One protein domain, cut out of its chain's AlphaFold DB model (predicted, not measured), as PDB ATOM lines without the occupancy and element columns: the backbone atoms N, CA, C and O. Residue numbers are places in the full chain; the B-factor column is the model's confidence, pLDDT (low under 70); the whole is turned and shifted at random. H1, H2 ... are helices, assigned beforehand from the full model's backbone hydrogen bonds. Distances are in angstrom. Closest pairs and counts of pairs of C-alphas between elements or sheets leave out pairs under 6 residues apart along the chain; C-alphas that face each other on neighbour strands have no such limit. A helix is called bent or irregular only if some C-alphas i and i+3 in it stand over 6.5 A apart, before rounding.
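AT A GLANCE: This is residues 14 to 88 of the 93 residues of the protein "TauD/TfdA family dioxygenase" of Betaproteobacteria bacterium (UniProt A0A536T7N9). The model has little regular structure: helix H1 leads into a long winding stretch that folds back and forth in loose legs, turning near residues 40, 49 and 61, and a short helix H2 comes near the other end. Residues 14 to 23 of H1, residues 57 to 64 at a turn, and residues 74 to 88 with H2 stick out. The printed part has 75 residues, with two named helices, H1 then H2, and no named strand; its class is all helix, with 22 residues in named elements. It is only just loose, close to extended, with a radius of gyration of the C-alphas of 16.8 A and spans of 44 by 38 by 23 A.

HOW THE PARTS SIT: H1, residues 14 to 27, and H2, residues 80 to 87, are apart. In H1 every O i to N i+4 pair is within hydrogen-bond range; in H2, 2 of 4 are.

IN THESE COORDINATES: H1 measures 20.0 A from C-alpha 14 at (1.578, 75.935, 0.862) to C-alpha 27. H2 measures 11.3 A and ends with C-alpha 87 at (-4.290, 110.553, 10.918); it is irregular, with C-alphas 83 and 86 7.2 A apart.

THE WHOLE: The C-alphas farthest apart, of Asp 61 and Lys 77, are 45.6 A apart. The link from H1 to H2 is long, 52 residues, and the printed part has no cut. pLDDT is under 70 at residues 73 to 85 and 87.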
ATOM      1  N   ASN A  14       0.138  75.781   0.668       97.44
ATOM      2  CA  ASN A  14       1.578  75.935   0.862       97.44
ATOM      3  C   ASN A  14       2.077  77.336   0.471       97.44
ATOM      4  O   ASN A  14       2.933  77.890   1.155       97.44
ATOM      5  N   GLU A  15       1.542  77.906  -0.609       98.06
ATOM      6  CA  GLU A  15       1.881  79.258  -1.062       98.06
ATOM      7  C   GLU A  15       1.297  80.317  -0.119       98.06
ATOM      8  O   GLU A  15       1.987  81.265   0.255       98.06
ATOM      9  N   ALA A  16       0.055  80.119   0.329       98.06
ATOM     10  CA  ALA A  16      -0.614  81.020   1.257       98.06
ATOM     11  C   ALA A  16       0.102  81.087   2.608       98.06
ATOM     12  O   ALA A  16       0.336  82.180   3.117       98.06
ATOM     13  N   VAL A  17       0.474  79.938   3.177       96.88
ATOM     14  CA  VAL A  17       1.217  79.877   4.443       96.88
ATOM     15  C   VAL A  17       2.583  80.542   4.296       96.88
ATOM     16  O   VAL A  17       2.922  81.389   5.116       96.88
ATOM     17  N   ALA A  18       3.322  80.246   3.222       97.69
ATOM     18  CA  ALA A  18       4.625  80.866   2.982       97.69
ATOM     19  C   ALA A  18       4.538  82.403   2.904       97.69
ATOM     20  O   ALA A  18       5.358  83.099   3.501       97.69
ATOM     21  N   LEU A  19       3.518  82.940   2.223       98.06
ATOM     22  CA  LEU A  19       3.294  84.385   2.151       98.06
ATOM     23  C   LEU A  19       2.869  84.976   3.503       98.06
ATOM     24  O   LEU A  19       3.333  86.051   3.881       98.06
ATOM     25  N   LEU A  20       1.990  84.300   4.245       96.94
ATOM     26  CA  LEU A  20       1.579  84.751   5.577       96.94
ATOM     27  C   LEU A  20       2.764  84.796   6.550       96.94
ATOM     28  O   LEU A  20       2.864  85.755   7.314       96.94
ATOM     29  N   ASP A  21       3.678  83.827   6.483       96.56
ATOM     30  CA  ASP A  21       4.905  83.808   7.285       96.56
ATOM     31  C   ASP A  21       5.838  84.972   6.922       96.56
ATOM     32  O   ASP A  21       6.357  85.651   7.813       96.56
ATOM     33  N   GLU A  22       6.013  85.262   5.628       98.12
ATOM     34  CA  GLU A  22       6.798  86.415   5.168       98.12
ATOM     35  C   GLU A  22       6.200  87.738   5.671       98.12
ATOM     36  O   GLU A  22       6.908  88.580   6.232       98.12
ATOM     37  N   LEU A  23       4.884  87.912   5.525       96.88
ATOM     38  CA  LEU A  23       4.174  89.106   5.980       96.88
ATOM     39  C   LEU A  23       4.229  89.251   7.502       96.88
ATOM     40  O   LEU A  23       4.449  90.355   8.001       96.88
ATOM     41  N   ALA A  24       4.077  88.153   8.246       94.94
ATOM     42  CA  ALA A  24       4.209  88.150   9.697       94.94
ATOM     43  C   ALA A  24       5.629  88.552  10.118       94.94
ATOM     44  O   ALA A  24       5.793  89.428  10.973       94.94
ATOM     45  N   ALA A  25       6.658  87.984   9.483       96.62
ATOM     46  CA  ALA A  25       8.051  88.335   9.737       96.62
ATOM     47  C   ALA A  25       8.346  89.804   9.400       96.62
ATOM     48  O   ALA A  25       9.070  90.473  10.138       96.62
ATOM     49  N   HIS A  26       7.767  90.339   8.320       97.12
ATOM     50  CA  HIS A  26       7.900  91.746   7.947       97.12
ATOM     51  C   HIS A  26       7.211  92.681   8.948       97.12
ATOM     52  O   HIS A  26       7.846  93.594   9.479       97.12
ATOM     53  N   ALA A  27       5.926  92.451   9.224       95.75
ATOM     54  CA  ALA A  27       5.101  93.313  10.068       95.75
ATOM     55  C   ALA A  27       5.576  93.346  11.529       95.75
ATOM     56  O   ALA A  27       5.329  94.317  12.239       95.75
ATOM     57  N   THR A  28       6.289  92.307  11.978       94.94
ATOM     58  CA  THR A  28       6.821  92.204  13.344       94.94
ATOM     59  C   THR A  28       8.303  92.571  13.457       94.94
ATOM     60  O   THR A  28       8.914  92.315  14.491       94.94
ATOM     61  N   GLN A  29       8.918  93.215  12.459       97.88
ATOM     62  CA  GLN A  29      10.292  93.722  12.607       97.88
ATOM     63  C   GLN A  29      10.388  94.770  13.735       97.88
ATOM     64  O   GLN A  29       9.463  95.569  13.892       97.88
ATOM     65  N   PRO A  30      11.516  94.866  14.471       97.19
ATOM     66  CA  PRO A  30      11.649  95.774  15.619       97.19
ATOM     67  C   PRO A  30      11.291  97.243  15.344       97.19
ATOM     68  O   PRO A  30      10.747  97.913  16.212       97.19
ATOM     69  N   LYS A  31      11.529  97.741  14.123       97.62
ATOM     70  CA  LYS A  31      11.170  99.113  13.707       97.62
ATOM     71  C   LYS A  31       9.660  99.399  13.661       97.62
ATOM     72  O   LYS A  31       9.282 100.562  13.603       97.62
ATOM     73  N   TYR A  32       8.820  98.364  13.657       96.69
ATOM     74  CA  TYR A  32       7.357  98.472  13.674       96.69
ATOM     75  C   TYR A  32       6.762  98.159  15.054       96.69
ATOM     76  O   TYR A  32       5.549  98.219  15.227       96.69
ATOM     77  N   GLN A  33       7.595  97.811  16.041       95.69
ATOM     78  CA  GLN A  33       7.132  97.415  17.365       95.69
ATOM     79  C   GLN A  33       7.140  98.588  18.346       95.69
ATOM     80  O   GLN A  33       8.127  99.309  18.480       95.69
ATOM     81  N   LEU A  34       6.058  98.699  19.116       94.62
ATOM     82  CA  LEU A  34       6.008  99.479  20.348       94.62
ATOM     83  C   LEU A  34       5.881  98.513  21.529       94.62
ATOM     84  O   LEU A  34       4.871  97.824  21.657       94.62
ATOM     85  N   SER A  35       6.890  98.481  22.401       93.62
ATOM     86  CA  SER A  35       6.821  97.750  23.670       93.62
ATOM     87  C   SER A  35       6.465  98.714  24.798       93.62
ATOM     88  O   SER A  35       7.142  99.725  24.989       93.62
ATOM     89  N   TYR A  36       5.387  98.418  25.525       92.88
ATOM     90  CA  TYR A  36       4.854  99.293  26.566       92.88
ATOM     91  C   TYR A  36       4.932  98.627  27.943       92.88
ATOM     92  O   TYR A  36       4.313  97.589  28.189       92.88
ATOM     93  N   ALA A  37       5.685  99.245  28.854       91.31
ATOM     94  CA  ALA A  37       5.790  98.815  30.242       91.31
ATOM     95  C   ALA A  37       4.656  99.437  31.069       91.31
ATOM     96  O   ALA A  37       4.709 100.618  31.415       91.31
ATOM     97  N   TYR A  38       3.637  98.631  31.375       91.75
ATOM     98  CA  TYR A  38       2.474  99.053  32.159       91.75
ATOM     99  C   TYR A  38       2.852  99.563  33.551       91.75
ATOM    100  O   TYR A  38       3.720  99.006  34.225       91.75
ATOM    101  N   ARG A  39       2.111 100.564  34.020       92.69
ATOM    102  CA  ARG A  39       2.090 101.019  35.412       92.69
ATOM    103  C   ARG A  39       0.679 100.932  35.981       92.69
ATOM    104  O   ARG A  39      -0.312 100.907  35.250       92.69
ATOM    105  N   VAL A  40       0.580 100.881  37.308       94.56
ATOM    106  CA  VAL A  40      -0.716 100.910  37.998       94.56
ATOM    107  C   VAL A  40      -1.447 102.201  37.632       94.56
ATOM    108  O   VAL A  40      -0.916 103.291  37.825       94.56
ATOM    109  N   GLY A  41      -2.671 102.058  37.121       95.31
ATOM    110  CA  GLY A  41      -3.511 103.174  36.679       95.31
ATOM    111  C   GLY A  41      -3.442 103.478  35.180       95.31
ATOM    112  O   GLY A  41      -4.256 104.270  34.710       95.31
ATOM    113  N   ASP A  42      -2.542 102.842  34.422       96.12
ATOM    114  CA  ASP A  42      -2.468 103.042  32.974       96.12
ATOM    115  C   ASP A  42      -3.737 102.553  32.267       96.12
ATOM    116  O   ASP A  42      -4.241 101.453  32.517       96.12
ATOM    117  N   VAL A  43      -4.202 103.355  31.309       95.62
ATOM    118  CA  VAL A  43      -5.241 102.975  30.350       95.62
ATOM    119  C   VAL A  43      -4.614 102.975  28.964       95.62
ATOM    120  O   VAL A  43      -4.243 104.024  28.441       95.62
ATOM    121  N   VAL A  44      -4.499 101.790  28.366       94.56
ATOM    122  CA  VAL A  44      -3.995 101.622  26.999       94.56
ATOM    123  C   VAL A  44      -5.179 101.382  26.071       94.56
ATOM    124  O   VAL A  44      -5.970 100.466  26.287       94.56
ATOM    125  N   ILE A  45      -5.286 102.214  25.037       94.06
ATOM    126  CA  ILE A  45      -6.317 102.133  24.002       94.06
ATOM    127  C   ILE A  45      -5.612 101.890  22.675       94.06
ATOM    128  O   ILE A  45      -4.614 102.542  22.374       94.06
ATOM    129  N   TRP A  46      -6.128 100.954  21.886       91.44
ATOM    130  CA  TRP A  46      -5.580 100.630  20.578       91.44
ATOM    131  C   TRP A  46      -6.698 100.305  19.584       91.44
ATOM    132  O   TRP A  46      -7.757  99.798  19.965       91.44
ATOM    133  N   ASP A  47      -6.447 100.590  18.309       89.06
ATOM    134  CA  ASP A  47      -7.338 100.252  17.202       89.06
ATOM    135  C   ASP A  47      -6.921  98.914  16.578       89.06
ATOM    136  O   ASP A  47      -5.848  98.802  15.996       89.06
ATOM    137  N   ASN A  48      -7.775  97.894  16.680       86.75
ATOM    138  CA  ASN A  48      -7.475  96.554  16.164       86.75
ATOM    139  C   ASN A  48      -7.422  96.490  14.628       86.75
ATOM    140  O   ASN A  48      -6.840  95.543  14.111       86.75
ATOM    141  N   ALA A  49      -8.016  97.449  13.908       84.12
ATOM    142  CA  ALA A  49      -7.956  97.482  12.445       84.12
ATOM    143  C   ALA A  49      -6.564  97.885  11.928       84.12
ATOM    144  O   ALA A  49      -6.200  97.553  10.802       84.12
ATOM    145  N   SER A  50      -5.782  98.567  12.766       86.81
ATOM    146  CA  SER A  50      -4.541  99.227  12.360       86.81
ATOM    147  C   SER A  50      -3.269  98.552  12.893       86.81
ATOM    148  O   SER A  50      -2.169  98.983  12.553       86.81
ATOM    149  N   LEU A  51      -3.374  97.522  13.744       90.81
ATOM    150  CA  LEU A  51      -2.205  96.900  14.381       90.81
ATOM    151  C   LEU A  51      -2.397  95.439  14.782       90.81
ATOM    152  O   LEU A  51      -3.503  94.950  15.010       90.81
ATOM    153  N   LEU A  52      -1.256  94.782  14.983       92.50
ATOM    154  CA  LEU A  52      -1.126  93.528  15.716       92.50
ATOM    155  C   LEU A  52      -0.702  93.831  17.160       92.50
ATOM    156  O   LEU A  52       0.045  94.776  17.408       92.50
ATOM    157  N   HIS A  53      -1.147  93.017  18.117       92.75
ATOM    158  CA  HIS A  53      -0.693  93.109  19.505       92.75
ATOM    159  C   HIS A  53      -0.451  91.719  20.090       92.75
ATOM    160  O   HIS A  53      -1.126  90.752  19.743       92.75
ATOM    161  N   SER A  54       0.516  91.635  20.999       91.19
ATOM    162  CA  SER A  54       0.836  90.421  21.741       91.19
ATOM    163  C   SER A  54       1.149  90.776  23.188       91.19
ATOM    164  O   SER A  54       1.755  91.811  23.463       91.19
ATOM    165  N   ALA A  55       0.720  89.923  24.116       88.44
ATOM    166  CA  ALA A  55       1.153  90.007  25.500       88.44
ATOM    167  C   ALA A  55       2.462  89.230  25.658       88.44
ATOM    168  O   ALA A  55       2.566  88.084  25.225       88.44
ATOM    169  N   THR A  56       3.452  89.834  26.308       86.06
ATOM    170  CA  THR A  56       4.653  89.116  26.738       86.06
ATOM    171  C   THR A  56       4.331  88.229  27.936       86.06
ATOM    172  O   THR A  56       3.454  88.558  28.742       86.06
ATOM    173  N   LEU A  57       5.059  87.118  28.075       83.69
ATOM    174  CA  LEU A  57       5.013  86.308  29.290       83.69
ATOM    175  C   LEU A  57       5.440  87.165  30.488       83.69
ATOM    176  O   LEU A  57       6.414  87.916  30.403       83.69
ATOM    177  N   THR A  58       4.694  87.057  31.582       84.88
ATOM    178  CA  THR A  58       5.055  87.627  32.882       84.88
ATOM    179  C   THR A  58       5.558  86.522  33.795       84.88
ATOM    180  O   THR A  58       5.315  85.342  33.530       84.88
ATOM    181  N   ASP A  59       6.261  86.905  34.858       88.00
ATOM    182  CA  ASP A  59       6.596  85.975  35.932       88.00
ATOM    183  C   ASP A  59       5.293  85.334  36.457       88.00
ATOM    184  O   ASP A  59       4.355  86.070  36.780       88.00
ATOM    185  N   PRO A  60       5.166  83.994  36.472       87.00
ATOM    186  CA  PRO A  60       3.963  83.328  36.962       87.00
ATOM    187  C   PRO A  60       3.684  83.596  38.448       87.00
ATOM    188  O   PRO A  60       2.526  83.490  38.854       87.00
ATOM    189  N   ASP A  61       4.701  83.962  39.233       93.69
ATOM    190  CA  ASP A  61       4.558  84.312  40.649       93.69
ATOM    191  C   ASP A  61       4.145  85.787  40.859       93.69
ATOM    192  O   ASP A  61       3.827  86.185  41.982       93.69
ATOM    193  N   ASP A  62       4.091  86.594  39.789       88.75
ATOM    194  CA  ASP A  62       3.652  87.994  39.815       88.75
ATOM    195  C   ASP A  62       2.227  88.146  39.231       88.75
ATOM    196  O   ASP A  62       2.029  88.145  38.007       88.75
ATOM    197  N   PRO A  63       1.183  88.256  40.076       87.25
ATOM    198  CA  PRO A  63      -0.194  88.309  39.608       87.25
ATOM    199  C   PRO A  63      -0.488  89.606  38.840       87.25
ATOM    200  O   PRO A  63      -0.502  90.707  39.390       87.25
ATOM    201  N   ARG A  64      -0.868  89.466  37.566       89.50
ATOM    202  CA  ARG A  64      -1.235  90.587  36.690       89.50
ATOM    203  C   ARG A  64      -2.744  90.675  36.464       89.50
ATOM    204  O   ARG A  64      -3.314  89.899  35.700       89.50
ATOM    205  N   THR A  65      -3.387  91.681  37.061       91.62
ATOM    206  CA  THR A  65      -4.812  91.982  36.820       91.62
ATOM    207  C   THR A  65      -4.969  93.060  35.750       91.62
ATOM    208  O   THR A  65      -4.473  94.172  35.912       91.62
ATOM    209  N   LEU A  66      -5.707  92.754  34.680       93.38
ATOM    210  CA  LEU A  66      -6.089  93.716  33.646       93.38
ATOM    211  C   LEU A  66      -7.599  93.706  33.421       93.38
ATOM    212  O   LEU A  66      -8.200  92.655  33.206       93.38
ATOM    213  N   TRP A  67      -8.189  94.895  33.380       95.88
ATOM    214  CA  TRP A  67      -9.576  95.085  32.970       95.88
ATOM    215  C   TRP A  67      -9.614  95.409  31.483       95.88
ATOM    216  O   TRP A  67      -8.885  96.285  31.019       95.88
ATOM    217  N   ARG A  68     -10.457  94.708  30.721       95.00
ATOM    218  CA  ARG A  68     -10.580  94.923  29.278       95.00
ATOM    219  C   ARG A  68     -12.004  95.286  28.899       95.00
ATOM    220  O   ARG A  68     -12.935  94.531  29.167       95.00
ATOM    221  N   ILE A  69     -12.133  96.392  28.179       93.31
ATOM    222  CA  ILE A  69     -13.327  96.742  27.417       93.31
ATOM    223  C   ILE A  69     -12.989  96.545  25.941       93.31
ATOM    224  O   ILE A  69     -11.884  96.852  25.498       93.31
ATOM    225  N   THR A  70     -13.920  95.996  25.168       90.75
ATOM    226  CA  THR A  70     -13.766  95.865  23.718       90.75
ATOM    227  C   THR A  70     -14.957  96.510  23.046       90.75
ATOM    228  O   THR A  70     -16.090  96.068  23.233       90.75
ATOM    229  N   ILE A  71     -14.685  97.538  22.250       85.56
ATOM    230  CA  ILE A  71     -15.679  98.130  21.363       85.56
ATOM    231  C   ILE A  71     -15.716  97.244  20.120       85.56
ATOM    232  O   ILE A  71     -14.717  97.094  19.422       85.56
ATOM    233  N   LYS A  72     -16.850  96.587  19.887       78.50
ATOM    234  CA  LYS A  72     -17.122  95.959  18.591       78.50
ATOM    235  C   LYS A  72     -17.502  97.075  17.635       78.50
ATOM    236  O   LYS A  72     -18.236  97.958  18.067       78.50
ATOM    237  N   GLU A  73     -17.031  97.019  16.393       63.28
ATOM    238  CA  GLU A  73     -17.423  97.967  15.347       63.28
ATOM    239  C   GLU A  73     -18.942  98.210  15.376       63.28
ATOM    240  O   GLU A  73     -19.720  97.253  15.280       63.28
ATOM    241  N   PRO A  74     -19.392  99.459  15.562       59.31
ATOM    242  CA  PRO A  74     -20.799  99.767  15.353       59.31
ATOM    243  C   PRO A  74     -21.216  99.628  13.879       59.31
ATOM    244  O   PRO A  74     -20.442  99.844  12.950       59.31
ATOM    245  N   SER A  75     -22.488  99.280  13.671       54.59
ATOM    246  CA  SER A  75     -23.180  99.325  12.376       54.59
ATOM    247  C   SER A  75     -22.902 100.616  11.597       54.59
ATOM    248  O   SER A  75     -22.698 101.631  12.247       54.59
ATOM    249  N   SER A  76     -23.019 100.561  10.262       53.91
ATOM    250  CA  SER A  76     -22.980 101.568   9.162       53.91
ATOM    251  C   SER A  76     -23.173 103.095   9.391       53.91
ATOM    252  O   SER A  76     -23.490 103.815   8.448       53.91
ATOM    253  N   LYS A  77     -22.985 103.633  10.594       54.12
ATOM    254  CA  LYS A  77     -23.182 105.027  11.016       54.12
ATOM    255  C   LYS A  77     -22.095 105.449  12.013       54.12
ATOM    256  O   LYS A  77     -22.411 105.892  13.114       54.12
ATOM    257  N   LEU A  78     -20.823 105.237  11.683       55.19
ATOM    258  CA  LEU A  78     -19.722 105.648  12.554       55.19
ATOM    259  C   LEU A  78     -18.952 106.825  11.998       55.19
ATOM    260  O   LEU A  78     -18.321 106.709  10.951       55.19
ATOM    261  N   ASP A  79     -18.868 107.863  12.824       57.97
ATOM    262  CA  ASP A  79     -17.996 109.029  12.661       57.97
ATOM    263  C   ASP A  79     -16.501 108.671  12.798       57.97
ATOM    264  O   ASP A  79     -15.638 109.525  12.638       57.97
ATOM    265  N   ALA A  80     -16.156 107.416  13.119       61.06
ATOM    266  CA  ALA A  80     -14.776 106.987  13.359       61.06
ATOM    267  C   ALA A  80     -13.870 107.200  12.137       61.06
ATOM    268  O   ALA A  80     -12.717 107.585  12.304       61.06
ATOM    269  N   LEU A  81     -14.389 107.001  10.920       60.28
ATOM    270  CA  LEU A  81     -13.630 107.294   9.703       60.28
ATOM    271  C   LEU A  81     -13.376 108.796   9.551       60.28
ATOM    272  O   LEU A  81     -12.257 109.176   9.230       60.28
ATOM    273  N   ASP A  82     -14.360 109.642   9.859       65.88
ATOM    274  CA  ASP A  82     -14.209 111.102   9.807       65.88
ATOM    275  C   ASP A  82     -13.261 111.622  10.902       65.88
ATOM    276  O   ASP A  82     -12.474 112.538  10.673       65.88
ATOM    277  N   VAL A  83     -13.285 111.003  12.086       62.22
ATOM    278  CA  VAL A  83     -12.405 111.331  13.221       62.22
ATOM    279  C   VAL A  83     -10.960 110.896  12.963       62.22
ATOM    280  O   VAL A  83     -10.033 111.615  13.332       62.22
ATOM    281  N   LEU A  84     -10.752 109.731  12.340       61.94
ATOM    282  CA  LEU A  84      -9.420 109.188  12.052       61.94
ATOM    283  C   LEU A  84      -8.842 109.685  10.722       61.94
ATOM    284  O   LEU A  84      -7.625 109.610  10.544       61.94
ATOM    285  N   ALA A  85      -9.661 110.248   9.826       67.12
ATOM    286  CA  ALA A  85      -9.240 110.769   8.524       67.12
ATOM    287  C   ALA A  85      -7.975 111.653   8.553       67.12
ATOM    288  O   ALA A  85      -7.114 111.462   7.693       67.12
ATOM    289  N   PRO A  86      -7.777 112.561   9.531       72.56
ATOM    290  CA  PRO A  86      -6.570 113.391   9.600       72.56
ATOM    291  C   PRO A  86      -5.289 112.627   9.968       72.56
ATOM    292  O   PRO A  86      -4.196 113.164   9.816       72.56
ATOM    293  N   THR A  87      -5.417 111.408  10.500       66.12
ATOM    294  CA  THR A  87      -4.290 110.553  10.918       66.12
ATOM    295  C   THR A  87      -3.849 109.576   9.836       66.12
ATOM    296  O   THR A  87      -2.774 108.985   9.946       66.12
ATOM    297  N   PHE A  88      -4.651 109.411   8.780       71.44
ATOM    298  CA  PHE A  88      -4.229 108.641   7.623       71.44
ATOM    299  C   PHE A  88      -3.028 109.319   6.975       71.44
ATOM    300  O   PHE A  88      -2.963 110.544   6.861       71.44
TER     301      PHE A  88